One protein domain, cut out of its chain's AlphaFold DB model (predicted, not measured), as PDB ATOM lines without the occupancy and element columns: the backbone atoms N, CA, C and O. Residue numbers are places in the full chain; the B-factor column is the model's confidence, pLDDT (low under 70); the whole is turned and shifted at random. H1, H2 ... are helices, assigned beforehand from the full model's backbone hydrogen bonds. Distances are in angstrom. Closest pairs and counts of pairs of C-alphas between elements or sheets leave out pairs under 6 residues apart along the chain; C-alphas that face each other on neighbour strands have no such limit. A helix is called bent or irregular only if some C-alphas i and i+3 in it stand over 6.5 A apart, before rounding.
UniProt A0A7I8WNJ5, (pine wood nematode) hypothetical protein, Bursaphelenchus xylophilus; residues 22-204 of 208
ATOM      1  N   GLY A  22     -13.242 -40.410  -0.512       55.34
ATOM      2  CA  GLY A  22     -11.928 -41.043  -0.661       55.34
ATOM      3  C   GLY A  22     -11.312 -40.957  -2.064       55.34
ATOM      4  O   GLY A  22     -10.090 -40.961  -2.166       55.34
ATOM      5  N   SER A  23     -12.105 -40.838  -3.136       65.69
ATOM      6  CA  SER A  23     -11.575 -40.772  -4.511       65.69
ATOM      7  C   SER A  23     -10.899 -39.431  -4.807       65.69
ATOM      8  O   SER A  23      -9.761 -39.415  -5.266       65.69
ATOM      9  N   LEU A  24     -11.541 -38.310  -4.457       70.38
ATOM     10  CA  LEU A  24     -10.961 -36.969  -4.599       70.38
ATOM     11  C   LEU A  24      -9.692 -36.801  -3.750       70.38
ATOM     12  O   LEU A  24      -8.694 -36.284  -4.240       70.38
ATOM     13  N   ALA A  25      -9.707 -37.274  -2.501       74.38
ATOM     14  CA  ALA A  25      -8.536 -37.214  -1.627       74.38
ATOM     15  C   ALA A  25      -7.341 -37.984  -2.220       74.38
ATOM     16  O   ALA A  25      -6.209 -37.499  -2.197       74.38
ATOM     17  N   GLU A  26      -7.594 -39.157  -2.801       79.38
ATOM     18  CA  GLU A  26      -6.561 -39.965  -3.446       79.38
ATOM     19  C   GLU A  26      -6.042 -39.319  -4.736       79.38
ATOM     20  O   GLU A  26      -4.834 -39.247  -4.956       79.38
ATOM     21  N   ILE A  27      -6.939 -38.772  -5.554       76.81
ATOM     22  CA  ILE A  27      -6.613 -37.978  -6.741       76.81
ATOM     23  C   ILE A  27      -5.684 -36.808  -6.368       76.81
ATOM     24  O   ILE A  27      -4.598 -36.669  -6.934       76.81
ATOM     25  N   VAL A  28      -6.054 -36.015  -5.357       77.62
ATOM     26  CA  VAL A  28      -5.248 -34.897  -4.839       77.62
ATOM     27  C   VAL A  28      -3.889 -35.385  -4.329       77.62
ATOM     28  O   VAL A  28      -2.855 -34.787  -4.639       77.62
ATOM     29  N   ARG A  29      -3.845 -36.516  -3.618       83.56
ATOM     30  CA  ARG A  29      -2.591 -37.129  -3.158       83.56
ATOM     31  C   ARG A  29      -1.675 -37.518  -4.323       83.56
ATOM     32  O   ARG A  29      -0.481 -37.217  -4.275       83.56
ATOM     33  N   LYS A  30      -2.205 -38.147  -5.381       84.38
ATOM     34  CA  LYS A  30      -1.432 -38.527  -6.581       84.38
ATOM     35  C   LYS A  30      -0.830 -37.308  -7.277       84.38
ATOM     36  O   LYS A  30       0.343 -37.344  -7.652       84.38
ATOM     37  N   ILE A  31      -1.576 -36.207  -7.377       78.88
ATOM     38  CA  ILE A  31      -1.032 -34.937  -7.880       78.88
ATOM     39  C   ILE A  31       0.129 -34.474  -7.015       78.88
ATOM     40  O   ILE A  31       1.199 -34.171  -7.538       78.88
ATOM     41  N   LEU A  32      -0.058 -34.423  -5.694       82.81
ATOM     42  CA  LEU A  32       0.977 -33.950  -4.781       82.81
ATOM     43  C   LEU A  32       2.267 -34.774  -4.932       82.81
ATOM     44  O   LEU A  32       3.356 -34.202  -4.912       82.81
ATOM     45  N   LEU A  33       2.174 -36.078  -5.202       87.00
ATOM     46  CA  LEU A  33       3.342 -36.899  -5.542       87.00
ATOM     47  C   LEU A  33       4.039 -36.435  -6.831       87.00
ATOM     48  O   LEU A  33       5.257 -36.243  -6.825       87.00
ATOM     49  N   VAL A  34       3.289 -36.194  -7.910       87.31
ATOM     50  CA  VAL A  34       3.824 -35.664  -9.180       87.31
ATOM     51  C   VAL A  34       4.499 -34.307  -8.981       87.31
ATOM     52  O   VAL A  34       5.624 -34.098  -9.445       87.31
ATOM     53  N   THR A  35       3.838 -33.397  -8.261       83.69
ATOM     54  CA  THR A  35       4.326 -32.040  -7.967       83.69
ATOM     55  C   THR A  35       5.680 -32.067  -7.265       83.69
ATOM     56  O   THR A  35       6.642 -31.392  -7.648       83.69
ATOM     57  N   LYS A  36       5.774 -32.931  -6.253       85.88
ATOM     58  CA  LYS A  36       6.940 -33.096  -5.404       85.88
ATOM     59  C   LYS A  36       8.086 -33.733  -6.184       85.88
ATOM     60  O   LYS A  36       9.189 -33.192  -6.153       85.88
ATOM     61  N   ASP A  37       7.820 -34.798  -6.946       88.81
ATOM     62  CA  ASP A  37       8.814 -35.448  -7.820       88.81
ATOM     63  C   ASP A  37       9.325 -34.510  -8.928       88.81
ATOM     64  O   ASP A  37      10.450 -34.639  -9.412       88.81
ATOM     65  N   ALA A  38       8.517 -33.530  -9.340       85.31
ATOM     66  CA  ALA A  38       8.927 -32.520 -10.306       85.31
ATOM     67  C   ALA A  38       9.838 -31.429  -9.719       85.31
ATOM     68  O   ALA A  38      10.424 -30.679 -10.503       85.31
ATOM     69  N   GLY A  39       9.986 -31.345  -8.391       83.38
ATOM     70  CA  GLY A  39      10.718 -30.272  -7.712       83.38
ATOM     71  C   GLY A  39       9.902 -28.988  -7.566       83.38
ATOM     72  O   GLY A  39      10.468 -27.892  -7.569       83.38
ATOM     73  N   TRP A  40       8.576 -29.112  -7.481       82.00
ATOM     74  CA  TRP A  40       7.679 -27.972  -7.387       82.00
ATOM     75  C   TRP A  40       6.491 -28.269  -6.447       82.00
ATOM     76  O   TRP A  40       5.400 -28.594  -6.896       82.00
ATOM     77  N   PRO A  41       6.723 -28.242  -5.121       75.56
ATOM     78  CA  PRO A  41       5.758 -28.703  -4.120       75.56
ATOM     79  C   PRO A  41       4.608 -27.713  -3.875       75.56
ATOM     80  O   PRO A  41       4.782 -26.503  -4.019       75.56
ATOM     81  N   TYR A  42       3.465 -28.245  -3.427       69.31
ATOM     82  CA  TYR A  42       2.215 -27.517  -3.178       69.31
ATOM     83  C   TYR A  42       1.523 -27.914  -1.868       69.31
ATOM     84  O   TYR A  42       1.792 -28.977  -1.308       69.31
ATOM     85  N   HIS A  43       0.601 -27.059  -1.413       71.06
ATOM     86  CA  HIS A  43      -0.328 -27.341  -0.316       71.06
ATOM     87  C   HIS A  43      -1.638 -27.935  -0.844       71.06
ATOM     88  O   HIS A  43      -2.109 -27.531  -1.907       71.06
ATOM     89  N   GLN A  44      -2.234 -28.849  -0.078       69.25
ATOM     90  CA  GLN A  44      -3.463 -29.562  -0.433       69.25
ATOM     91  C   GLN A  44      -4.634 -28.615  -0.751       69.25
ATOM     92  O   GLN A  44      -5.219 -28.725  -1.824       69.25
ATOM     93  N   ASP A  45      -4.899 -27.622   0.101       68.31
ATOM     94  CA  ASP A  45      -6.019 -26.678  -0.066       68.31
ATOM     95  C   ASP A  45      -5.965 -25.917  -1.402       68.31
ATOM     96  O   ASP A  45      -6.983 -25.635  -2.038       68.31
ATOM     97  N   ALA A  46      -4.750 -25.595  -1.858       65.94
ATOM     98  CA  ALA A  46      -4.540 -24.923  -3.135       65.94
ATOM     99  C   ALA A  46      -4.839 -25.846  -4.324       65.94
ATOM    100  O   ALA A  46      -5.274 -25.371  -5.369       65.94
ATOM    101  N   VAL A  47      -4.613 -27.150  -4.180       67.00
ATOM    102  CA  VAL A  47      -4.953 -28.137  -5.207       67.00
ATOM    103  C   VAL A  47      -6.472 -28.302  -5.281       67.00
ATOM    104  O   VAL A  47      -7.042 -28.220  -6.366       67.00
ATOM    105  N   GLU A  48      -7.144 -28.455  -4.141       67.12
ATOM    106  CA  GLU A  48      -8.596 -28.673  -4.072       67.12
ATOM    107  C   GLU A  48      -9.395 -27.519  -4.700       67.12
ATOM    108  O   GLU A  48     -10.146 -27.739  -5.654       67.12
ATOM    109  N   SER A  49      -9.169 -26.282  -4.238       67.75
ATOM    110  CA  SER A  49      -9.937 -25.101  -4.668       67.75
ATOM    111  C   SER A  49      -9.915 -24.883  -6.183       67.75
ATOM    112  O   SER A  49     -10.917 -24.512  -6.798       67.75
ATOM    113  N   TYR A  50      -8.773 -25.118  -6.816       67.12
ATOM    114  CA  TYR A  50      -8.667 -24.920  -8.251       67.12
ATOM    115  C   TYR A  50      -9.098 -26.134  -9.078       67.12
ATOM    116  O   TYR A  50      -9.493 -25.957 -10.234       67.12
ATOM    117  N   THR A  51      -9.032 -27.350  -8.523       67.56
ATOM    118  CA  THR A  51      -9.584 -28.527  -9.209       67.56
ATOM    119  C   THR A  51     -11.089 -28.324  -9.422       67.56
ATOM    120  O   THR A  51     -11.606 -28.554 -10.516       67.56
ATOM    121  N   GLU A  52     -11.777 -27.778  -8.417       70.38
ATOM    122  CA  GLU A  52     -13.184 -27.386  -8.519       70.38
ATOM    123  C   GLU A  52     -13.418 -26.267  -9.550       70.38
ATOM    124  O   GLU A  52     -14.317 -26.372 -10.387       70.38
ATOM    125  N   TYR A  53     -12.574 -25.226  -9.559       75.56
ATOM    126  CA  TYR A  53     -12.642 -24.165 -10.571       75.56
ATOM    127  C   TYR A  53     -12.564 -24.716 -12.004       75.56
ATOM    128  O   TYR A  53     -13.391 -24.363 -12.847       75.56
ATOM    129  N   LEU A  54     -11.593 -25.592 -12.281       72.12
ATOM    130  CA  LEU A  54     -11.436 -26.189 -13.606       72.12
ATOM    131  C   LEU A  54     -12.605 -27.107 -13.958       72.12
ATOM    132  O   LEU A  54     -13.064 -27.059 -15.093       72.12
ATOM    133  N   LYS A  55     -13.144 -27.884 -13.009       73.75
ATOM    134  CA  LYS A  55     -14.354 -28.692 -13.245       73.75
ATOM    135  C   LYS A  55     -15.498 -27.821 -13.764       73.75
ATOM    136  O   LYS A  55     -16.076 -28.116 -14.808       73.75
ATOM    137  N   ASN A  56     -15.769 -26.721 -13.066       78.38
ATOM    138  CA  ASN A  56     -16.839 -25.794 -13.429       78.38
ATOM    139  C   ASN A  56     -16.576 -25.128 -14.786       78.38
ATOM    140  O   ASN A  56     -17.499 -24.962 -15.582       78.38
ATOM    141  N   LEU A  57     -15.316 -24.790 -15.078       82.31
ATOM    142  CA  LEU A  57     -14.910 -24.255 -16.377       82.31
ATOM    143  C   LEU A  57     -15.174 -25.259 -17.511       82.31
ATOM    144  O   LEU A  57     -15.803 -24.908 -18.506       82.31
ATOM    145  N   LEU A  58     -14.723 -26.505 -17.358       81.62
ATOM    146  CA  LEU A  58     -14.873 -27.552 -18.371       81.62
ATOM    147  C   LEU A  58     -16.348 -27.879 -18.630       81.62
ATOM    148  O   LEU A  58     -16.750 -27.967 -19.788       81.62
ATOM    149  N   ASP A  59     -17.154 -27.998 -17.572       81.81
ATOM    150  CA  ASP A  59     -18.603 -28.215 -17.663       81.81
ATOM    151  C   ASP A  59     -19.309 -27.040 -18.356       81.81
ATOM    152  O   ASP A  59     -20.144 -27.241 -19.238       81.81
ATOM    153  N   THR A  60     -18.909 -25.803 -18.047       85.62
ATOM    154  CA  THR A  60     -19.449 -24.601 -18.700       85.62
ATOM    155  C   THR A  60     -19.176 -24.609 -20.204       85.62
ATOM    156  O   THR A  60     -20.095 -24.402 -21.000       85.62
ATOM    157  N   ILE A  61     -17.931 -24.876 -20.614       84.12
ATOM    158  CA  ILE A  61     -17.552 -24.912 -22.034       84.12
ATOM    159  C   ILE A  61     -18.226 -26.097 -22.737       84.12
ATOM    160  O   ILE A  61     -18.733 -25.937 -23.846       84.12
ATOM    161  N   SER A  62     -18.270 -27.265 -22.091       83.31
ATOM    162  CA  SER A  62     -18.923 -28.480 -22.591       83.31
ATOM    163  C   SER A  62     -20.409 -28.250 -22.863       83.31
ATOM    164  O   SER A  62     -20.857 -28.472 -23.990       83.31
ATOM    165  N   LYS A  63     -21.150 -27.714 -21.884       89.44
ATOM    166  CA  LYS A  63     -22.576 -27.378 -22.015       89.44
ATOM    167  C   LYS A  63     -22.816 -26.341 -23.102       89.44
ATOM    168  O   LYS A  63     -23.673 -26.542 -23.956       89.44
ATOM    169  N   ARG A  64     -22.034 -25.257 -23.109       91.19
ATOM    170  CA  ARG A  64     -22.142 -24.199 -24.127       91.19
ATOM    171  C   ARG A  64     -21.830 -24.719 -25.532       91.19
ATOM    172  O   ARG A  64     -22.451 -24.290 -26.498       91.19
ATOM    173  N   GLY A  65     -20.858 -25.618 -25.652       87.62
ATOM    174  CA  GLY A  65     -20.406 -26.181 -26.920       87.62
ATOM    175  C   GLY A  65     -21.203 -27.387 -27.414       87.62
ATOM    176  O   GLY A  65     -20.960 -27.815 -28.542       87.62
ATOM    177  N   GLY A  66     -22.099 -27.950 -26.594       90.62
ATOM    178  CA  GLY A  66     -22.771 -29.221 -26.881       90.62
ATOM    179  C   GLY A  66     -21.799 -30.401 -27.016       90.62
ATOM    180  O   GLY A  66     -22.032 -31.295 -27.823       90.62
ATOM    181  N   ILE A  67     -20.676 -30.380 -26.289       86.19
ATOM    182  CA  ILE A  67     -19.618 -31.398 -26.384       86.19
ATOM    183  C   ILE A  67     -19.721 -32.334 -25.193       86.19
ATOM    184  O   ILE A  67     -19.538 -31.894 -24.062       86.19
ATOM    185  N   ASP A  68     -19.893 -33.629 -25.436       82.88
ATOM    186  CA  ASP A  68     -19.752 -34.624 -24.377       82.88
ATOM    187  C   ASP A  68     -18.269 -34.901 -24.078       82.88
ATOM    188  O   ASP A  68     -17.508 -35.405 -24.915       82.88
ATOM    189  N   ILE A  69     -17.860 -34.549 -22.859       75.31
ATOM    190  CA  ILE A  69     -16.536 -34.844 -22.304       75.31
ATOM    191  C   ILE A  69     -16.606 -35.768 -21.086       75.31
ATOM    192  O   ILE A  69     -15.556 -36.120 -20.556       75.31
ATOM    193  N   ALA A  70     -17.793 -36.191 -20.639       77.81
ATOM    194  CA  ALA A  70     -17.973 -36.911 -19.379       77.81
ATOM    195  C   ALA A  70     -17.224 -38.252 -19.366       77.81
ATOM    196  O   ALA A  70     -16.549 -38.592 -18.391       77.81
ATOM    197  N   GLN A  71     -17.265 -38.988 -20.480       77.44
ATOM    198  CA  GLN A  71     -16.507 -40.234 -20.612       77.44
ATOM    199  C   GLN A  71     -14.997 -39.991 -20.540       77.44
ATOM    200  O   GLN A  71     -14.290 -40.737 -19.862       77.44
ATOM    201  N   LYS A  72     -14.504 -38.938 -21.206       79.19
ATOM    202  CA  LYS A  72     -13.089 -38.568 -21.129       79.19
ATOM    203  C   LYS A  72     -12.730 -38.191 -19.701       79.19
ATOM    204  O   LYS A  72     -11.694 -38.644 -19.230       79.19
ATOM    205  N   ILE A  73     -13.622 -37.481 -18.997       76.81
ATOM    206  CA  ILE A  73     -13.451 -37.117 -17.587       76.81
ATOM    207  C   ILE A  73     -13.198 -38.332 -16.717       76.81
ATOM    208  O   ILE A  73     -12.175 -38.424 -16.049       76.81
ATOM    209  N   LYS A  74     -14.050 -39.337 -16.851       77.25
ATOM    210  CA  LYS A  74     -13.885 -40.592 -16.128       77.25
ATOM    211  C   LYS A  74     -12.616 -41.365 -16.515       77.25
ATOM    212  O   LYS A  74     -11.979 -41.975 -15.661       77.25
ATOM    213  N   GLU A  75     -12.256 -41.399 -17.798       80.94
ATOM    214  CA  GLU A  75     -11.028 -42.068 -18.269       80.94
ATOM    215  C   GLU A  75      -9.791 -41.490 -17.584       80.94
ATOM    216  O   GLU A  75      -8.879 -42.194 -17.154       80.94
ATOM    217  N   GLN A  76      -9.795 -40.185 -17.440       81.62
ATOM    218  CA  GLN A  76      -8.699 -39.463 -16.870       81.62
ATOM    219  C   GLN A  76      -8.598 -39.577 -15.346       81.62
ATOM    220  O   GLN A  76      -7.483 -39.738 -14.848       81.62
ATOM    221  N   ASP A  77      -9.722 -39.521 -14.626       77.00
ATOM    222  CA  ASP A  77      -9.804 -39.897 -13.209       77.00
ATOM    223  C   ASP A  77      -9.048 -41.214 -12.980       77.00
ATOM    224  O   ASP A  77      -8.141 -41.311 -12.148       77.00
ATOM    225  N   ASN A  78      -9.346 -42.213 -13.813       81.19
ATOM    226  CA  ASN A  78      -8.694 -43.514 -13.745       81.19
ATOM    227  C   ASN A  78      -7.198 -43.440 -14.080       81.19
ATOM    228  O   ASN A  78      -6.392 -44.058 -13.386       81.19
ATOM    229  N   ASN A  79      -6.795 -42.692 -15.113       84.00
ATOM    230  CA  ASN A  79      -5.375 -42.529 -15.457       84.00
ATOM    231  C   ASN A  79      -4.559 -41.970 -14.283       84.00
ATOM    232  O   ASN A  79      -3.420 -42.375 -14.067       84.00
ATOM    233  N   VAL A  80      -5.159 -41.085 -13.495       82.94
ATOM    234  CA  VAL A  80      -4.518 -40.421 -12.355       82.94
ATOM    235  C   VAL A  80      -4.407 -41.357 -11.169       82.94
ATOM    236  O   VAL A  80      -3.337 -41.479 -10.573       82.94
ATOM    237  N   LEU A  81      -5.499 -42.048 -10.843       83.69
ATOM    238  CA  LEU A  81      -5.518 -43.053  -9.783       83.69
ATOM    239  C   LEU A  81      -4.494 -44.169 -10.046       83.69
ATOM    240  O   LEU A  81      -3.892 -44.696  -9.110       83.69
ATOM    241  N   ASN A  82      -4.226 -44.462 -11.321       88.69
ATOM    242  CA  ASN A  82      -3.242 -45.449 -11.755       88.69
ATOM    243  C   ASN A  82      -1.781 -44.957 -11.731       88.69
ATOM    244  O   ASN A  82      -0.879 -45.746 -12.020       88.69
ATOM    245  N   ILE A  83      -1.504 -43.696 -11.375       85.75
ATOM    246  CA  ILE A  83      -0.126 -43.201 -11.242       85.75
ATOM    247  C   ILE A  83       0.608 -43.990 -10.149       85.75
ATOM    248  O   ILE A  83       0.181 -44.068  -8.990       85.75
ATOM    249  N   LYS A  84       1.770 -44.536 -10.509       89.88
ATOM    250  CA  LYS A  84       2.637 -45.275  -9.589       89.88
ATOM    251  C   LYS A  84       3.382 -44.331  -8.654       89.88
ATOM    252  O   LYS A  84       4.033 -43.390  -9.093       89.88
ATOM    253  N   GLU A  85       3.355 -44.618  -7.357       90.50
ATOM    254  CA  GLU A  85       3.975 -43.750  -6.342       90.50
ATOM    255  C   GLU A  85       5.502 -43.703  -6.433       90.50
ATOM    256  O   GLU A  85       6.110 -42.676  -6.146       90.50
ATOM    257  N   ASN A  86       6.122 -44.802  -6.863       92.62
ATOM    258  CA  ASN A  86       7.569 -44.907  -7.048       92.62
ATOM    259  C   ASN A  86       8.057 -44.320  -8.384       92.62
ATOM    260  O   ASN A  86       9.259 -44.149  -8.571       92.62
ATOM    261  N   ASN A  87       7.147 -44.006  -9.312       90.50
ATOM    262  CA  ASN A  87       7.465 -43.293 -10.543       90.50
ATOM    263  C   ASN A  87       6.322 -42.345 -10.953       90.50
ATOM    264  O   ASN A  87       5.688 -42.564 -11.989       90.50
ATOM    265  N   PRO A  88       6.055 -41.274 -10.178       88.81
ATOM    266  CA  PRO A  88       4.858 -40.451 -10.367       88.81
ATOM    267  C   PRO A  88       4.762 -39.777 -11.738       88.81
ATOM    268  O   PRO A  88       3.671 -39.477 -12.199       88.81
ATOM    269  N   ARG A  89       5.900 -39.541 -12.399       90.31
ATOM    270  CA  ARG A  89       6.002 -38.877 -13.714       90.31
ATOM    271  C   ARG A  89       6.382 -39.844 -14.842       90.31
ATOM    272  O   ARG A  89       6.978 -39.415 -15.825       90.31
ATOM    273  N   GLY A  90       6.139 -41.139 -14.634       88.19
ATOM    274  CA  GLY A  90       6.447 -42.224 -15.566       88.19
ATOM    275  C   GLY A  90       5.403 -42.433 -16.671       88.19
ATOM    276  O   GLY A  90       4.547 -41.578 -16.876       88.19
ATOM    277  N   PRO A  91       5.414 -43.592 -17.354       91.25
ATOM    278  CA  PRO A  91       4.514 -43.871 -18.480       91.25
ATOM    279  C   PRO A  91       3.018 -43.747 -18.156       91.25
ATOM    280  O   PRO A  91       2.219 -43.368 -19.009       91.25
ATOM    281  N   GLU A  92       2.604 -44.054 -16.924       90.25
ATOM    282  CA  GLU A  92       1.216 -43.874 -16.478       90.25
ATOM    283  C   GLU A  92       0.802 -42.397 -16.482       90.25
ATOM    284  O   GLU A  92      -0.337 -42.066 -16.802       90.25
ATOM    285  N   PHE A  93       1.746 -41.503 -16.191       89.69
ATOM    286  CA  PHE A  93       1.534 -40.067 -16.236       89.69
ATOM    287  C   PHE A  93       1.447 -39.530 -17.673       89.69
ATOM    288  O   PHE A  93       0.699 -38.594 -17.936       89.69
ATOM    289  N   ASP A  94       2.111 -40.155 -18.642       90.00
ATOM    290  CA  ASP A  94       1.972 -39.746 -20.046       90.00
ATOM    291  C   ASP A  94       0.554 -39.992 -20.587       90.00
ATOM    292  O   ASP A  94       0.068 -39.218 -21.413       90.00
ATOM    293  N   LYS A  95      -0.166 -40.992 -20.055       89.50
ATOM    294  CA  LYS A  95      -1.598 -41.187 -20.349       89.50
ATOM    295  C   LYS A  95      -2.437 -40.011 -19.859       89.50
ATOM    296  O   LYS A  95      -3.310 -39.547 -20.582       89.50
ATOM    297  N   VAL A  96      -2.121 -39.490 -18.669       87.62
ATOM    298  CA  VAL A  96      -2.748 -38.277 -18.123       87.62
ATOM    299  C   VAL A  96      -2.529 -37.108 -19.085       87.62
ATOM    300  O   VAL A  96      -3.488 -36.443 -19.461       87.62
ATOM    301  N   VAL A  97      -1.297 -36.887 -19.552       88.88
ATOM    302  CA  VAL A  97      -0.996 -35.810 -20.514       88.88
ATOM    303  C   VAL A  97      -1.711 -36.008 -21.856       88.88
ATOM    304  O   VAL A  97      -2.228 -35.039 -22.417       88.88
ATOM    305  N   SER A  98      -1.760 -37.238 -22.371       90.94
ATOM    306  CA  SER A  98      -2.393 -37.556 -23.656       90.94
ATOM    307  C   SER A  98      -3.893 -37.298 -23.625       90.94
ATOM    308  O   SER A  98      -4.398 -36.513 -24.427       90.94
ATOM    309  N   THR A  99      -4.600 -37.891 -22.661       86.94
ATOM    310  CA  THR A  99      -6.043 -37.695 -22.521       86.94
ATOM    311  C   THR A  99      -6.348 -36.206 -22.351       86.94
ATOM    312  O   THR A  99      -7.276 -35.724 -22.987       86.94
ATOM    313  N   ALA A 100      -5.508 -35.430 -21.648       84.44
ATOM    314  CA  ALA A 100      -5.655 -33.973 -21.511       84.44
ATOM    315  C   ALA A 100      -5.693 -33.205 -22.798       84.44
ATOM    316  O   ALA A 100      -6.492 -32.278 -22.948       84.44
ATOM    317  N   LYS A 101      -4.794 -33.585 -23.698       88.88
ATOM    318  CA  LYS A 101      -4.708 -32.958 -24.997       88.88
ATOM    319  C   LYS A 101      -6.010 -33.166 -25.755       88.88
ATOM    320  O   LYS A 101      -6.513 -32.221 -26.344       88.88
ATOM    321  N   GLU A 102      -6.607 -34.351 -25.656       89.06
ATOM    322  CA  GLU A 102      -7.876 -34.647 -26.322       89.06
ATOM    323  C   GLU A 102      -9.043 -33.790 -25.809       89.06
ATOM    324  O   GLU A 102      -9.870 -33.359 -26.610       89.06
ATOM    325  N   ILE A 103      -9.137 -33.505 -24.502       85.06
ATOM    326  CA  ILE A 103     -10.179 -32.581 -24.002       85.06
ATOM    327  C   ILE A 103      -9.868 -31.159 -24.407       85.06
ATOM    328  O   ILE A 103     -10.775 -30.454 -24.842       85.06
ATOM    329  N   LEU A 104      -8.609 -30.738 -24.263       87.88
ATOM    330  CA  LEU A 104      -8.179 -29.409 -24.669       87.88
ATOM    331  C   LEU A 104      -8.587 -29.148 -26.122       87.88
ATOM    332  O   LEU A 104      -9.247 -28.152 -26.397       87.88
ATOM    333  N   ASP A 105      -8.272 -30.078 -27.020       88.75
ATOM    334  CA  ASP A 105      -8.542 -29.957 -28.454       88.75
ATOM    335  C   ASP A 105     -10.034 -29.915 -28.777       88.75
ATOM    336  O   ASP A 105     -10.443 -29.249 -29.727       88.75
ATOM    337  N   LYS A 106     -10.865 -30.573 -27.963       87.56
ATOM    338  CA  LYS A 106     -12.324 -30.483 -28.077       87.56
ATOM    339  C   LYS A 106     -12.865 -29.152 -27.557       87.56
ATOM    340  O   LYS A 106     -13.767 -28.587 -28.170       87.56
ATOM    341  N   LEU A 107     -12.354 -28.658 -26.430       86.38
ATOM    342  CA  LEU A 107     -12.930 -27.509 -25.726       86.38
ATOM    343  C   LEU A 107     -12.414 -26.157 -26.213       86.38
ATOM    344  O   LEU A 107     -13.202 -25.218 -26.266       86.38
ATOM    345  N   VAL A 108     -11.139 -26.040 -26.594       89.88
ATOM    346  CA  VAL A 108     -10.539 -24.779 -27.075       89.88
ATOM    347  C   VAL A 108     -11.349 -24.145 -28.212       89.88
ATOM    348  O   VAL A 108     -11.673 -22.966 -28.092       89.88
ATOM    349  N   PRO A 109     -11.808 -24.884 -29.243       93.25
ATOM    350  CA  PRO A 109     -12.638 -24.312 -30.307       93.25
ATOM    351  C   PRO A 109     -13.985 -23.732 -29.846       93.25
ATOM    352  O   PRO A 109     -14.653 -23.048 -30.618       93.25
ATOM    353  N   LYS A 110     -14.432 -24.053 -28.625       92.25
ATOM    354  CA  LYS A 110     -15.684 -23.567 -28.024       92.25
ATOM    355  C   LYS A 110     -15.450 -22.622 -26.846       92.25
ATOM    356  O   LYS A 110     -16.423 -22.127 -26.274       92.25
ATOM    357  N   ALA A 111     -14.199 -22.409 -26.452       88.56
ATOM    358  CA  ALA A 111     -13.816 -21.578 -25.325       88.56
ATOM    359  C   ALA A 111     -13.819 -20.095 -25.721       88.56
ATOM    360  O   ALA A 111     -13.487 -19.730 -26.846       88.56
ATOM    361  N   HIS A 112     -14.183 -19.221 -24.788       94.06
ATOM    362  CA  HIS A 112     -13.879 -17.798 -24.915       94.06
ATOM    363  C   HIS A 112     -12.383 -17.563 -24.669       94.06
ATOM    364  O   HIS A 112     -11.727 -18.354 -23.999       94.06
ATOM    365  N   ALA A 113     -11.837 -16.441 -25.142       93.50
ATOM    366  CA  ALA A 113     -10.394 -16.177 -25.089       93.50
ATOM    367  C   ALA A 113      -9.784 -16.250 -23.669       93.50
ATOM    368  O   ALA A 113      -8.652 -16.696 -23.485       93.50
ATOM    369  N   ASN A 114     -10.533 -15.844 -22.639       89.69
ATOM    370  CA  ASN A 114     -10.098 -15.961 -21.245       89.69
ATOM    371  C   ASN A 114     -10.049 -17.416 -20.755       89.69
ATOM    372  O   ASN A 114      -9.164 -17.763 -19.981       89.69
ATOM    373  N   GLU A 115     -11.000 -18.236 -21.188       89.44
ATOM    374  CA  GLU A 115     -11.092 -19.653 -20.849       89.44
ATOM    375  C   GLU A 115     -10.040 -20.457 -21.621       89.44
ATOM    376  O   GLU A 115      -9.368 -21.301 -21.040       89.44
ATOM    377  N   GLU A 116      -9.834 -20.144 -22.904       90.56
ATOM    378  CA  GLU A 116      -8.758 -20.705 -23.724       90.56
ATOM    379  C   GLU A 116      -7.398 -20.466 -23.064       90.56
ATOM    380  O   GLU A 116      -6.607 -21.401 -22.934       90.56
ATOM    381  N   LEU A 117      -7.137 -19.238 -22.599       89.25
ATOM    382  CA  LEU A 117      -5.909 -18.909 -21.880       89.25
ATOM    383  C   LEU A 117      -5.724 -19.806 -20.646       89.25
ATOM    384  O   LEU A 117      -4.626 -20.328 -20.437       89.25
ATOM    385  N   ASP A 118      -6.771 -20.008 -19.839       85.69
ATOM    386  CA  ASP A 118      -6.702 -20.889 -18.668       85.69
ATOM    387  C   ASP A 118      -6.441 -22.350 -19.073       85.69
ATOM    388  O   ASP A 118      -5.599 -23.014 -18.461       85.69
ATOM    389  N   LEU A 119      -7.104 -22.840 -20.126       86.44
ATOM    390  CA  LEU A 119      -6.957 -24.209 -20.624       86.44
ATOM    391  C   LEU A 119      -5.565 -24.482 -21.215       86.44
ATOM    392  O   LEU A 119      -4.904 -25.442 -20.811       86.44
ATOM    393  N   ARG A 120      -5.091 -23.634 -22.138       89.31
ATOM    394  CA  ARG A 120      -3.772 -23.779 -22.779       89.31
ATOM    395  C   ARG A 120      -2.647 -23.634 -21.772       89.31
ATOM    396  O   ARG A 120      -1.717 -24.439 -21.792       89.31
ATOM    397  N   THR A 121      -2.769 -22.670 -20.852       87.25
ATOM    398  CA  THR A 121      -1.822 -22.541 -19.742       87.25
ATOM    399  C   THR A 121      -1.801 -23.847 -18.968       87.25
ATOM    400  O   THR A 121      -0.770 -24.500 -18.953       87.25
ATOM    401  N   SER A 122      -2.936 -24.305 -18.431       83.19
ATOM    402  CA  SER A 122      -3.019 -25.547 -17.642       83.19
ATOM    403  C   SER A 122      -2.385 -26.756 -18.344       83.19
ATOM    404  O   SER A 122      -1.612 -27.497 -17.733       83.19
ATOM    405  N   TYR A 123      -2.649 -26.928 -19.642       87.44
ATOM    406  CA  TYR A 123      -2.085 -28.024 -20.426       87.44
ATOM    407  C   TYR A 123      -0.570 -27.919 -20.642       87.44
ATOM    408  O   TYR A 123       0.133 -28.918 -20.480       87.44
ATOM    409  N   ALA A 124      -0.043 -26.737 -20.985       88.38
ATOM    410  CA  ALA A 124       1.393 -26.555 -21.227       88.38
ATOM    411  C   ALA A 124       2.228 -27.027 -20.033       88.38
ATOM    412  O   ALA A 124       3.306 -27.596 -20.161       88.38
ATOM    413  N   LEU A 125       1.681 -26.848 -18.850       86.12
ATOM    414  CA  LEU A 125       2.362 -27.076 -17.600       86.12
ATOM    415  C   LEU A 125       2.307 -28.518 -17.166       86.12
ATOM    416  O   LEU A 125       3.325 -29.086 -16.788       86.12
ATOM    417  N   LEU A 126       1.125 -29.113 -17.308       85.81
ATOM    418  CA  LEU A 126       0.935 -30.547 -17.266       85.81
ATOM    419  C   LEU A 126       1.954 -31.253 -18.164       85.81
ATOM    420  O   LEU A 126       2.682 -32.133 -17.703       85.81
ATOM    421  N   LYS A 127       2.064 -30.802 -19.416       87.94
ATOM    422  CA  LYS A 127       2.994 -31.356 -20.396       87.94
ATOM    423  C   LYS A 127       4.448 -31.256 -19.934       87.94
ATOM    424  O   LYS A 127       5.170 -32.237 -20.070       87.94
ATOM    425  N   ILE A 128       4.887 -30.130 -19.362       89.44
ATOM    426  CA  ILE A 128       6.284 -29.917 -18.913       89.44
ATOM    427  C   ILE A 128       6.682 -30.826 -17.731       89.44
ATOM    428  O   ILE A 128       7.867 -31.023 -17.430       89.44
ATOM    429  N   LEU A 129       5.711 -31.403 -17.026       87.75
ATOM    430  CA  LEU A 129       5.987 -32.258 -15.874       87.75
ATOM    431  C   LEU A 129       6.381 -33.679 -16.277       87.75
ATOM    432  O   LEU A 129       7.161 -34.293 -15.542       87.75
ATOM    433  N   SER A 130       5.933 -34.167 -17.437       88.69
ATOM    434  CA  SER A 130       6.295 -35.499 -17.938       88.69
ATOM    435  C   SER A 130       7.808 -35.680 -18.001       88.69
ATOM    436  O   SER A 130       8.541 -34.743 -18.332       88.69
ATOM    437  N   LYS A 131       8.286 -36.889 -17.692       88.38
ATOM    438  CA  LYS A 131       9.692 -37.260 -17.890       88.38
ATOM    439  C   LYS A 131       9.900 -37.652 -19.350       88.38
ATOM    440  O   LYS A 131       9.516 -38.736 -19.766       88.38
ATOM    441  N   ASN A 132      10.499 -36.757 -20.123       90.19
ATOM    442  CA  ASN A 132      10.929 -37.016 -21.494       90.19
ATOM    443  C   ASN A 132      12.108 -36.101 -21.843       90.19
ATOM    444  O   ASN A 132      12.350 -35.099 -21.168       90.19
ATOM    445  N   GLU A 133      12.809 -36.415 -22.936       91.69
ATOM    446  CA  GLU A 133      14.012 -35.675 -23.334       91.69
ATOM    447  C   GLU A 133      13.776 -34.172 -23.521       91.69
ATOM    448  O   GLU A 133      14.645 -33.364 -23.201       91.69
ATOM    449  N   VAL A 134      12.612 -33.783 -24.042       93.06
ATOM    450  CA  VAL A 134      12.267 -32.379 -24.299       93.06
ATOM    451  C   VAL A 134      12.168 -31.613 -22.979       93.06
ATOM    452  O   VAL A 134      12.802 -30.572 -22.804       93.06
ATOM    453  N   ASN A 135      11.432 -32.154 -22.013       92.50
ATOM    454  CA  ASN A 135      11.248 -31.537 -20.703       92.50
ATOM    455  C   ASN A 135      12.520 -31.588 -19.851       92.50
ATOM    456  O   ASN A 135      12.798 -30.653 -19.094       92.50
ATOM    457  N   ASP A 136      13.325 -32.640 -19.996       92.94
ATOM    458  CA  ASP A 136      14.629 -32.738 -19.344       92.94
ATOM    459  C   ASP A 136      15.604 -31.692 -19.899       92.94
ATOM    460  O   ASP A 136      16.339 -31.069 -19.127       92.94
ATOM    461  N   ARG A 137      15.549 -31.397 -21.208       94.69
ATOM    462  CA  ARG A 137      16.282 -30.268 -21.807       94.69
ATOM    463  C   ARG A 137      15.813 -28.935 -21.244       94.69
ATOM    464  O   ARG A 137      16.668 -28.162 -20.821       94.69
ATOM    465  N   ILE A 138      14.502 -28.688 -21.155       95.31
ATOM    466  CA  ILE A 138      13.951 -27.469 -20.531       95.31
ATOM    467  C   ILE A 138      14.514 -27.302 -19.112       95.31
ATOM    468  O   ILE A 138      15.085 -26.262 -18.783       95.31
ATOM    469  N   ARG A 139      14.422 -28.346 -18.278       94.00
ATOM    470  CA  ARG A 139      14.940 -28.341 -16.897       94.00
ATOM    471  C   ARG A 139      16.448 -28.093 -16.846       94.00
ATOM    472  O   ARG A 139      16.908 -27.272 -16.051       94.00
ATOM    473  N   GLY A 140      17.220 -28.781 -17.686       94.38
ATOM    474  CA  GLY A 140      18.672 -28.627 -17.766       94.38
ATOM    475  C   GLY A 140      19.086 -27.222 -18.201       94.38
ATOM    476  O   GLY A 140      19.998 -26.634 -17.623       94.38
ATOM    477  N   ASN A 141      18.379 -26.654 -19.171       95.88
ATOM    478  CA  ASN A 141      18.610 -25.311 -19.683       95.88
ATOM    479  C   ASN A 141      18.252 -24.227 -18.656       95.88
ATOM    480  O   ASN A 141      19.052 -23.318 -18.438       95.88
ATOM    481  N   LEU A 142      17.132 -24.363 -17.939       94.81
ATOM    482  CA  LEU A 142      16.804 -23.493 -16.801       94.81
ATOM    483  C   LEU A 142      17.896 -23.544 -15.723       94.81
ATOM    484  O   LEU A 142      18.350 -22.501 -15.252       94.81
ATOM    485  N   LYS A 143      18.391 -24.745 -15.390       93.75
ATOM    486  CA  LYS A 143      19.473 -24.920 -14.410       93.75
ATOM    487  C   LYS A 143      20.765 -24.210 -14.835       93.75
ATOM    488  O   LYS A 143      21.389 -23.572 -13.990       93.75
ATOM    489  N   LYS A 144      21.148 -24.271 -16.118       92.38
ATOM    490  CA  LYS A 144      22.324 -23.549 -16.656       92.38
ATOM    491  C   LYS A 144      22.218 -22.032 -16.471       92.38
ATOM    492  O   LYS A 144      23.230 -21.382 -16.255       92.38
ATOM    493  N   MET A 145      21.002 -21.486 -16.504       90.69
ATOM    494  CA  MET A 145      20.722 -20.059 -16.293       90.69
ATOM    495  C   MET A 145      20.461 -19.701 -14.821       90.69
ATOM    496  O   MET A 145      19.918 -18.635 -14.526       90.69
ATOM    497  N   ASN A 146      20.790 -20.602 -13.888       91.31
ATOM    498  CA  ASN A 146      20.512 -20.458 -12.458       91.31
ATOM    499  C   ASN A 146      19.017 -20.212 -12.137       91.31
ATOM    500  O   ASN A 146      18.671 -19.573 -11.142       91.31
ATOM    501  N   GLN A 147      18.114 -20.724 -12.981       91.50
ATOM    502  CA  GLN A 147      16.670 -20.663 -12.772       91.50
ATOM    503  C   GLN A 147      16.164 -21.952 -12.129       91.50
ATOM    504  O   GLN A 147      16.426 -23.064 -12.596       91.50
ATOM    505  N   LYS A 148      15.393 -21.810 -11.046       91.69
ATOM    506  CA  LYS A 148      14.715 -22.945 -10.409       91.69
ATOM    507  C   LYS A 148      13.466 -23.297 -11.210       91.69
ATOM    508  O   LYS A 148      12.616 -22.439 -11.421       91.69
ATOM    509  N   PHE A 149      13.311 -24.571 -11.561       90.12
ATOM    510  CA  PHE A 149      12.173 -25.070 -12.338       90.12
ATOM    511  C   PHE A 149      10.812 -24.655 -11.754       90.12
ATOM    512  O   PHE A 149      10.020 -24.030 -12.448       90.12
ATOM    513  N   GLY A 150      10.570 -24.882 -10.459       85.81
ATOM    514  CA  GLY A 150       9.318 -24.454  -9.825       85.81
ATOM    515  C   GLY A 150       9.099 -22.931  -9.815       85.81
ATOM    516  O   GLY A 150       7.968 -22.465  -9.884       85.81
ATOM    517  N   ARG A 151      10.173 -22.128  -9.786       87.38
ATOM    518  CA  ARG A 151      10.065 -20.663  -9.895       87.38
ATOM    519  C   ARG A 151       9.662 -20.243 -11.306       87.38
ATOM    520  O   ARG A 151       8.774 -19.414 -11.442       87.38
ATOM    521  N   PHE A 152      10.271 -20.845 -12.321       91.06
ATOM    522  CA  PHE A 152       9.907 -20.624 -13.719       91.06
ATOM    523  C   PHE A 152       8.436 -20.978 -13.981       91.06
ATOM    524  O   PHE A 152       7.691 -20.202 -14.573       91.06
ATOM    525  N   LEU A 153       7.987 -22.117 -13.453       88.25
ATOM    526  CA  LEU A 153       6.587 -22.512 -13.530       88.25
ATOM    527  C   LEU A 153       5.670 -21.498 -12.828       88.25
ATOM    528  O   LEU A 153       4.669 -21.094 -13.410       88.25
ATOM    529  N   ASN A 154       6.063 -20.974 -11.660       83.44
ATOM    530  CA  ASN A 154       5.371 -19.853 -11.009       83.44
ATOM    531  C   ASN A 154       5.294 -18.576 -11.856       83.44
ATOM    532  O   ASN A 154       4.278 -17.880 -11.829       83.44
ATOM    533  N   GLU A 155       6.332 -18.269 -12.627       88.44
ATOM    534  CA  GLU A 155       6.350 -17.103 -13.512       88.44
ATOM    535  C   GLU A 155       5.340 -17.234 -14.659       88.44
ATOM    536  O   GLU A 155       4.633 -16.264 -14.938       88.44
ATOM    537  N   ILE A 156       5.158 -18.432 -15.234       89.31
ATOM    538  CA  ILE A 156       4.113 -18.679 -16.245       89.31
ATOM    539  C   ILE A 156       2.710 -18.361 -15.693       89.31
ATOM    540  O   ILE A 156       1.896 -17.737 -16.376       89.31
ATOM    541  N   ILE A 157       2.440 -18.707 -14.429       85.50
ATOM    542  CA  ILE A 157       1.170 -18.391 -13.733       85.50
ATOM    543  C   ILE A 157       0.966 -16.891 -13.715       85.50
ATOM    544  O   ILE A 157      -0.107 -16.392 -14.051       85.50
ATOM    545  N   ILE A 158       2.004 -16.175 -13.288       86.12
ATOM    546  CA  ILE A 158       1.963 -14.727 -13.150       86.12
ATOM    547  C   ILE A 158       1.704 -14.100 -14.519       86.12
ATOM    548  O   ILE A 158       0.885 -13.188 -14.612       86.12
ATOM    549  N   TYR A 159       2.332 -14.602 -15.584       90.12
ATOM    550  CA  TYR A 159       2.073 -14.130 -16.942       90.12
ATOM    551  C   TYR A 159       0.616 -14.328 -17.356       90.12
ATOM    552  O   TYR A 159      -0.011 -13.372 -17.813       90.12
ATOM    553  N   LYS A 160       0.044 -15.512 -17.110       89.00
ATOM    554  CA  LYS A 160      -1.375 -15.791 -17.358       89.00
ATOM    555  C   LYS A 160      -2.292 -14.877 -16.537       89.00
ATOM    556  O   LYS A 160      -3.199 -14.265 -17.093       89.00
ATOM    557  N   ASP A 161      -2.061 -14.731 -15.234       87.00
ATOM    558  CA  ASP A 161      -2.909 -13.916 -14.352       87.00
ATOM    559  C   ASP A 161      -2.860 -12.423 -14.717       87.00
ATOM    560  O   ASP A 161      -3.892 -11.743 -14.731       87.00
ATOM    561  N   VAL A 162      -1.672 -11.896 -15.032       90.12
ATOM    562  CA  VAL A 162      -1.517 -10.506 -15.487       90.12
ATOM    563  C   VAL A 162      -2.128 -10.330 -16.876       90.12
ATOM    564  O   VAL A 162      -2.838  -9.346 -17.089       90.12
ATOM    565  N   GLY A 163      -1.911 -11.281 -17.787       92.94
ATOM    566  CA  GLY A 163      -2.523 -11.299 -19.114       92.94
ATOM    567  C   GLY A 163      -4.044 -11.258 -19.023       92.94
ATOM    568  O   GLY A 163      -4.665 -10.360 -19.581       92.94
ATOM    569  N   LYS A 164      -4.647 -12.124 -18.202       89.62
ATOM    570  CA  LYS A 164      -6.093 -12.152 -17.944       89.62
ATOM    571  C   LYS A 164      -6.606 -10.830 -17.370       89.62
ATOM    572  O   LYS A 164      -7.597 -10.302 -17.868       89.62
ATOM    573  N   LYS A 165      -5.915 -10.248 -16.379       92.44
ATOM    574  CA  LYS A 165      -6.278  -8.939 -15.796       92.44
ATOM    575  C   LYS A 165      -6.242  -7.807 -16.830       92.44
ATOM    576  O   LYS A 165      -7.040  -6.880 -16.740       92.44
ATOM    577  N   LYS A 166      -5.306  -7.867 -17.778       94.44
ATOM    578  CA  LYS A 166      -5.135  -6.871 -18.844       94.44
ATOM    579  C   LYS A 166      -5.882  -7.217 -20.137       94.44
ATOM    580  O   LYS A 166      -5.750  -6.473 -21.099       94.44
ATOM    581  N   GLN A 167      -6.636  -8.318 -20.164       95.44
ATOM    582  CA  GLN A 167      -7.315  -8.844 -21.357       95.44
ATOM    583  C   GLN A 167      -6.357  -9.141 -22.534       95.44
ATOM    584  O   GLN A 167      -6.716  -9.046 -23.701       95.44
ATOM    585  N   ILE A 168      -5.118  -9.532 -22.221       95.50
ATOM    586  CA  ILE A 168      -4.077  -9.923 -23.180       95.50
ATOM    587  C   ILE A 168      -4.041 -11.451 -23.258       95.50
ATOM    588  O   ILE A 168      -3.179 -12.105 -22.671       95.50
ATOM    589  N   TYR A 169      -5.013 -12.034 -23.954       93.00
ATOM    590  CA  TYR A 169      -5.169 -13.492 -24.016       93.00
ATOM    591  C   TYR A 169      -4.118 -14.181 -24.896       93.00
ATOM    592  O   TYR A 169      -3.697 -15.293 -24.595       93.00
ATOM    593  N   SER A 170      -3.576 -13.471 -25.890       93.62
ATOM    594  CA  SER A 170      -2.474 -13.948 -26.738       93.62
ATOM    595  C   SER A 170      -1.125 -14.036 -26.016       93.62
ATOM    596  O   SER A 170      -0.096 -14.251 -26.652       93.62
ATOM    597  N   ILE A 171      -1.066 -13.823 -24.694       94.75
ATOM    598  CA  ILE A 171       0.171 -14.026 -23.927       94.75
ATOM    599  C   ILE A 171       0.639 -15.485 -23.983       94.75
ATOM    600  O   ILE A 171       1.835 -15.746 -23.884       94.75
ATOM    601  N   MET A 172      -0.290 -16.426 -24.176       93.31
ATOM    602  CA  MET A 172       0.040 -17.846 -24.216       93.31
ATOM    603  C   MET A 172       0.912 -18.213 -25.418       93.31
ATOM    604  O   MET A 172       1.807 -19.037 -25.267       93.31
ATOM    605  N   ASP A 173       0.736 -17.558 -26.567       96.19
ATOM    606  CA  ASP A 173       1.575 -17.802 -27.748       96.19
ATOM    607  C   ASP A 173       3.051 -17.473 -27.457       96.19
ATOM    608  O   ASP A 173       3.967 -18.175 -27.884       96.19
ATOM    609  N   ASP A 174       3.298 -16.421 -26.670       97.12
ATOM    610  CA  ASP A 174       4.649 -16.035 -26.262       97.12
ATOM    611  C   ASP A 174       5.217 -16.970 -25.179       97.12
ATOM    612  O   ASP A 174       6.421 -17.238 -25.171       97.12
ATOM    613  N   VAL A 175       4.365 -17.506 -24.296       95.25
ATOM    614  CA  VAL A 175       4.746 -18.542 -23.320       95.25
ATOM    615  C   VAL A 175       5.112 -19.851 -24.022       95.25
ATOM    616  O   VAL A 175       6.133 -20.446 -23.687       95.25
ATOM    617  N   GLU A 176       4.328 -20.301 -25.000       95.25
ATOM    618  CA  GLU A 176       4.628 -21.504 -25.788       95.25
ATOM    619  C   GLU A 176       5.950 -21.340 -26.545       95.25
ATOM    620  O   GLU A 176       6.822 -22.201 -26.447       95.25
ATOM    621  N   ASN A 177       6.177 -20.176 -27.157       96.81
ATOM    622  CA  ASN A 177       7.449 -19.878 -27.809       96.81
ATOM    623  C   ASN A 177       8.640 -19.860 -26.823       96.81
ATOM    624  O   ASN A 177       9.738 -20.299 -27.161       96.81
ATOM    625  N   LEU A 178       8.450 -19.390 -25.584       96.69
ATOM    626  CA  LEU A 178       9.480 -19.476 -24.538       96.69
ATOM    627  C   LEU A 178       9.819 -20.934 -24.188       96.69
ATOM    628  O   LEU A 178      10.991 -21.268 -23.994       96.69
ATOM    629  N   LEU A 179       8.813 -21.807 -24.121       95.94
ATOM    630  CA  LEU A 179       9.009 -23.238 -23.884       95.94
ATOM    631  C   LEU A 179       9.741 -23.908 -25.048       95.94
ATOM    632  O   LEU A 179      10.658 -24.697 -24.812       95.94
ATOM    633  N   ASP A 180       9.408 -23.539 -26.283       95.94
ATOM    634  CA  ASP A 180      10.092 -24.026 -27.478       95.94
ATOM    635  C   ASP A 180      11.567 -23.606 -27.483       95.94
ATOM    636  O   ASP A 180      12.447 -24.450 -27.678       95.94
ATOM    637  N   VAL A 181      11.868 -22.344 -27.149       96.06
ATOM    638  CA  VAL A 181      13.251 -21.862 -26.970       96.06
ATOM    639  C   VAL A 181      13.988 -22.693 -25.919       96.06
ATOM    640  O   VAL A 181      15.099 -23.164 -26.173       96.06
ATOM    641  N   LEU A 182      13.376 -22.920 -24.753       96.00
ATOM    642  CA  LEU A 182      13.967 -23.711 -23.669       96.00
ATOM    643  C   LEU A 182      14.190 -25.180 -24.042       96.00
ATOM    644  O   LEU A 182      15.111 -25.805 -23.513       96.00
ATOM    645  N   SER A 183      13.379 -25.729 -24.944       95.69
ATOM    646  CA  SER A 183      13.514 -27.105 -25.426       95.69
ATOM    647  C   SER A 183      14.672 -27.301 -26.418       95.69
ATOM    648  O   SER A 183      15.121 -28.430 -26.653       95.69
ATOM    649  N   GLY A 184      15.189 -26.201 -26.978       94.19
ATOM    650  CA  GLY A 184      16.237 -26.207 -27.988       94.19
ATOM    651  C   GLY A 184      17.571 -26.781 -27.477       94.19
ATOM    652  O   GLY A 184      18.061 -26.376 -26.418       94.19
ATOM    653  N   PRO A 185      18.238 -27.672 -28.240       88.81
ATOM    654  CA  PRO A 185      19.501 -28.291 -27.819       88.81
ATOM    655  C   PRO A 185      20.676 -27.298 -27.746       88.81
ATOM    656  O   PRO A 185      21.652 -27.553 -27.045       88.81
ATOM    657  N   LYS A 186      20.582 -26.164 -28.453       86.88
ATOM    658  CA  LYS A 186      21.600 -25.097 -28.510       86.88
ATOM    659  C   LYS A 186      21.072 -23.753 -27.989       86.88
ATOM    660  O   LYS A 186      21.500 -22.703 -28.458       86.88
ATOM    661  N   MET A 187      20.112 -23.789 -27.066       92.06
ATOM    662  CA  MET A 187      19.543 -22.582 -26.465       92.06
ATOM    663  C   MET A 187      20.640 -21.739 -25.794       92.06
ATOM    664  O   MET A 187      21.468 -22.262 -25.044       92.06
ATOM    665  N   THR A 188      20.631 -20.434 -26.066       92.38
ATOM    666  CA  THR A 188      21.511 -19.439 -25.438       92.38
ATOM    667  C   THR A 188      20.740 -18.556 -24.460       92.38
ATOM    668  O   THR A 188      19.573 -18.230 -24.678       92.38
ATOM    669  N   GLU A 189      21.416 -18.072 -23.417       92.94
ATOM    670  CA  GLU A 189      20.802 -17.171 -22.433       92.94
ATOM    671  C   GLU A 189      20.201 -15.911 -23.082       92.94
ATOM    672  O   GLU A 189      19.152 -15.432 -22.654       92.94
ATOM    673  N   LYS A 190      20.820 -15.408 -24.158       94.19
ATOM    674  CA  LYS A 190      20.285 -14.293 -24.947       94.19
ATOM    675  C   LYS A 190      18.900 -14.617 -25.520       94.19
ATOM    676  O   LYS A 190      17.986 -13.826 -25.322       94.19
ATOM    677  N   GLN A 191      18.728 -15.782 -26.151       95.25
ATOM    678  CA  GLN A 191      17.435 -16.207 -26.709       95.25
ATOM    679  C   GLN A 191      16.365 -16.350 -25.622       95.25
ATOM    680  O   GLN A 191      15.237 -15.898 -25.805       95.25
ATOM    681  N   TYR A 192      16.720 -16.930 -24.470       94.62
ATOM    682  CA  TYR A 192      15.808 -17.012 -23.328       94.62
ATOM    683  C   TYR A 192      15.376 -15.621 -22.848       94.62
ATOM    684  O   TYR A 192      14.183 -15.352 -22.705       94.62
ATOM    685  N   ARG A 193      16.334 -14.710 -22.635       94.38
ATOM    686  CA  ARG A 193      16.055 -13.344 -22.168       94.38
ATOM    687  C   ARG A 193      15.223 -12.551 -23.171       94.38
ATOM    688  O   ARG A 193      14.359 -11.792 -22.749       94.38
ATOM    689  N   GLU A 194      15.449 -12.724 -24.470       96.19
ATOM    690  CA  GLU A 194      14.639 -12.100 -25.523       96.19
ATOM    691  C   GLU A 194      13.194 -12.616 -25.513       96.19
ATOM    692  O   GLU A 194      12.261 -11.812 -25.568       96.19
ATOM    693  N   ALA A 195      12.994 -13.929 -25.359       96.06
ATOM    694  CA  ALA A 195      11.661 -14.519 -25.246       96.06
ATOM    695  C   ALA A 195      10.918 -14.035 -23.985       96.06
ATOM    696  O   ALA A 195       9.767 -13.606 -24.075       96.06
ATOM    697  N   VAL A 196      11.587 -14.009 -22.825       95.44
ATOM    698  CA  VAL A 196      11.025 -13.451 -21.579       95.44
ATOM    699  C   VAL A 196      10.688 -11.970 -21.744       95.44
ATOM    700  O   VAL A 196       9.593 -11.540 -21.394       95.44
ATOM    701  N   LYS A 197      11.598 -11.186 -22.327       94.81
ATOM    702  CA  LYS A 197      11.394  -9.753 -22.552       94.81
ATOM    703  C   LYS A 197      10.146  -9.486 -23.397       94.81
ATOM    704  O   LYS A 197       9.381  -8.592 -23.055       94.81
ATOM    705  N   LYS A 198       9.902 -10.280 -24.444       95.62
ATOM    706  CA  LYS A 198       8.700 -10.159 -25.285       95.62
ATOM    707  C   LYS A 198       7.411 -10.316 -24.467       95.62
ATOM    708  O   LYS A 198       6.490  -9.511 -24.610       95.62
ATOM    709  N   ILE A 199       7.369 -11.305 -23.572       96.19
ATOM    710  CA  ILE A 199       6.254 -11.516 -22.636       96.19
ATOM    711  C   ILE A 199       6.105 -10.300 -21.712       96.19
ATOM    712  O   ILE A 199       5.010  -9.760 -21.557       96.19
ATOM    713  N   GLU A 200       7.195  -9.839 -21.100       94.50
ATOM    714  CA  GLU A 200       7.165  -8.741 -20.130       94.50
ATOM    715  C   GLU A 200       6.747  -7.400 -20.741       94.50
ATOM    716  O   GLU A 200       5.936  -6.685 -20.142       94.50
ATOM    717  N   GLU A 201       7.232  -7.087 -21.943       94.19
ATOM    718  CA  GLU A 201       6.839  -5.902 -22.709       94.19
ATOM    719  C   GLU A 201       5.347  -5.936 -23.039       94.19
ATOM    720  O   GLU A 201       4.639  -4.957 -22.793       94.19
ATOM    721  N   LYS A 202       4.843  -7.087 -23.501       94.56
ATOM    722  CA  LYS A 202       3.417  -7.281 -23.786       94.56
ATOM    723  C   LYS A 202       2.566  -7.109 -22.531       94.56
ATOM    724  O   LYS A 202       1.522  -6.467 -22.561       94.56
ATOM    725  N   LEU A 203       3.045  -7.601 -21.391       92.69
ATOM    726  CA  LEU A 203       2.399  -7.411 -20.093       92.69
ATOM    727  C   LEU A 203       2.610  -6.012 -19.503       92.69
ATOM    728  O   LEU A 203       2.115  -5.745 -18.406       92.69
ATOM    729  N   GLY A 204       3.303  -5.101 -20.186       85.69
ATOM    730  CA  GLY A 204       3.546  -3.732 -19.738       85.69
ATOM    731  C   GLY A 204       4.391  -3.635 -18.466       85.69
ATOM    732  O   GLY A 204       4.230  -2.675 -17.711       85.69
TER     733      GLY A 204
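AT A GLANCE: This is residues 22 to 204 of the 208 residues of the protein "(pine wood nematode) hypothetical protein" of Bursaphelenchus xylophilus (UniProt A0A7I8WNJ5). Picture a row of helices side by side, H3, H4, H5, H8 and H9, with H7 packed on H5 and H8 so that H5, H7 and H8 make a triangle. H1 and H6 lie across one end of this row, and H2 packs slantwise on H4 near the other end. The printed part has 183 residues with nine named helices, H1 to H9 in chain order, and no named strand; its class is all helix. It is compact, with a radius of gyration of the C-alphas of 16.6 A, and spans 46 by 40 by 27 A.

IN THESE COORDINATES: Find C-alpha 44 at (-3.463, -29.562, -0.433); from there H2, the longest helix, runs 31.6 A to residue 65. Before it is H1, residues 22 to 37, and after it H3, residues 70 to 81. H4, residues 91 to 110, is 30.2 A long and has a kink of 26 degrees near residue 104; it is only just irregular, with C-alphas 106 and 109 at 6.6 A. Read on to H5, residues 113 to 129, 24.7 A; H6, residues 133 to 144; H7, residues 149 to 165, 24.8 A; and H8, residues 171 to 183. H9, residues 189 to 202, ends with C-alpha 202 at (3.417, -7.281, -23.786).

HOW THE PARTS SIT: Start at H2, whose residues 58 to 65 touch H4 at a steep tilt of 43 degrees; their closest C-alphas, of Gly 65 and Lys 110, are 5.5 A apart. H3 and H4 are a hairpin, closest at the C-alphas of Asn 79 and Val 96, 5.7 A. H1 touches H3 at a steep tilt of 60 degrees, closest at the C-alphas of Ile 27 and Leu 81, 6.0 A. H4 and H5 are a hairpin too, at a shallow tilt of 13 degrees, with the C-alphas of Val 108 and Glu 116 closest at 5.6 A. H5, H7 and H8 form an up and down bundle, each helix running against the one before it; H5 and H7 stand at 4 degrees, with the C-alphas of Asn 114 and Lys 164 closest at 6.4 A. H8 is the hub, touching H5, H6, H7 and H9. H6 is about perpendicular to it, at 89 degrees, closest at the C-alphas of Ile 138 and Leu 182, 4.9 A. H8 and H9 are a hairpin, closest at the C-alphas of Leu 178 and Ala 195, 5.5 A. H3 and H9 are apart. In H1, H3 and H5 to H9 every O i to N i+4 pair is within hydrogen-bond range; H2 has 17 of 18 and H4 12 of 16.

THE WHOLE: The C-alphas farthest apart, of Gly 22 and Lys 190, are 48.4 A from each other. The printed part has no cut and no long link. Look for pLDDT under 70 at residues 22 to 23, 42 and 44 to 51; the mean of the printed part is 86.9.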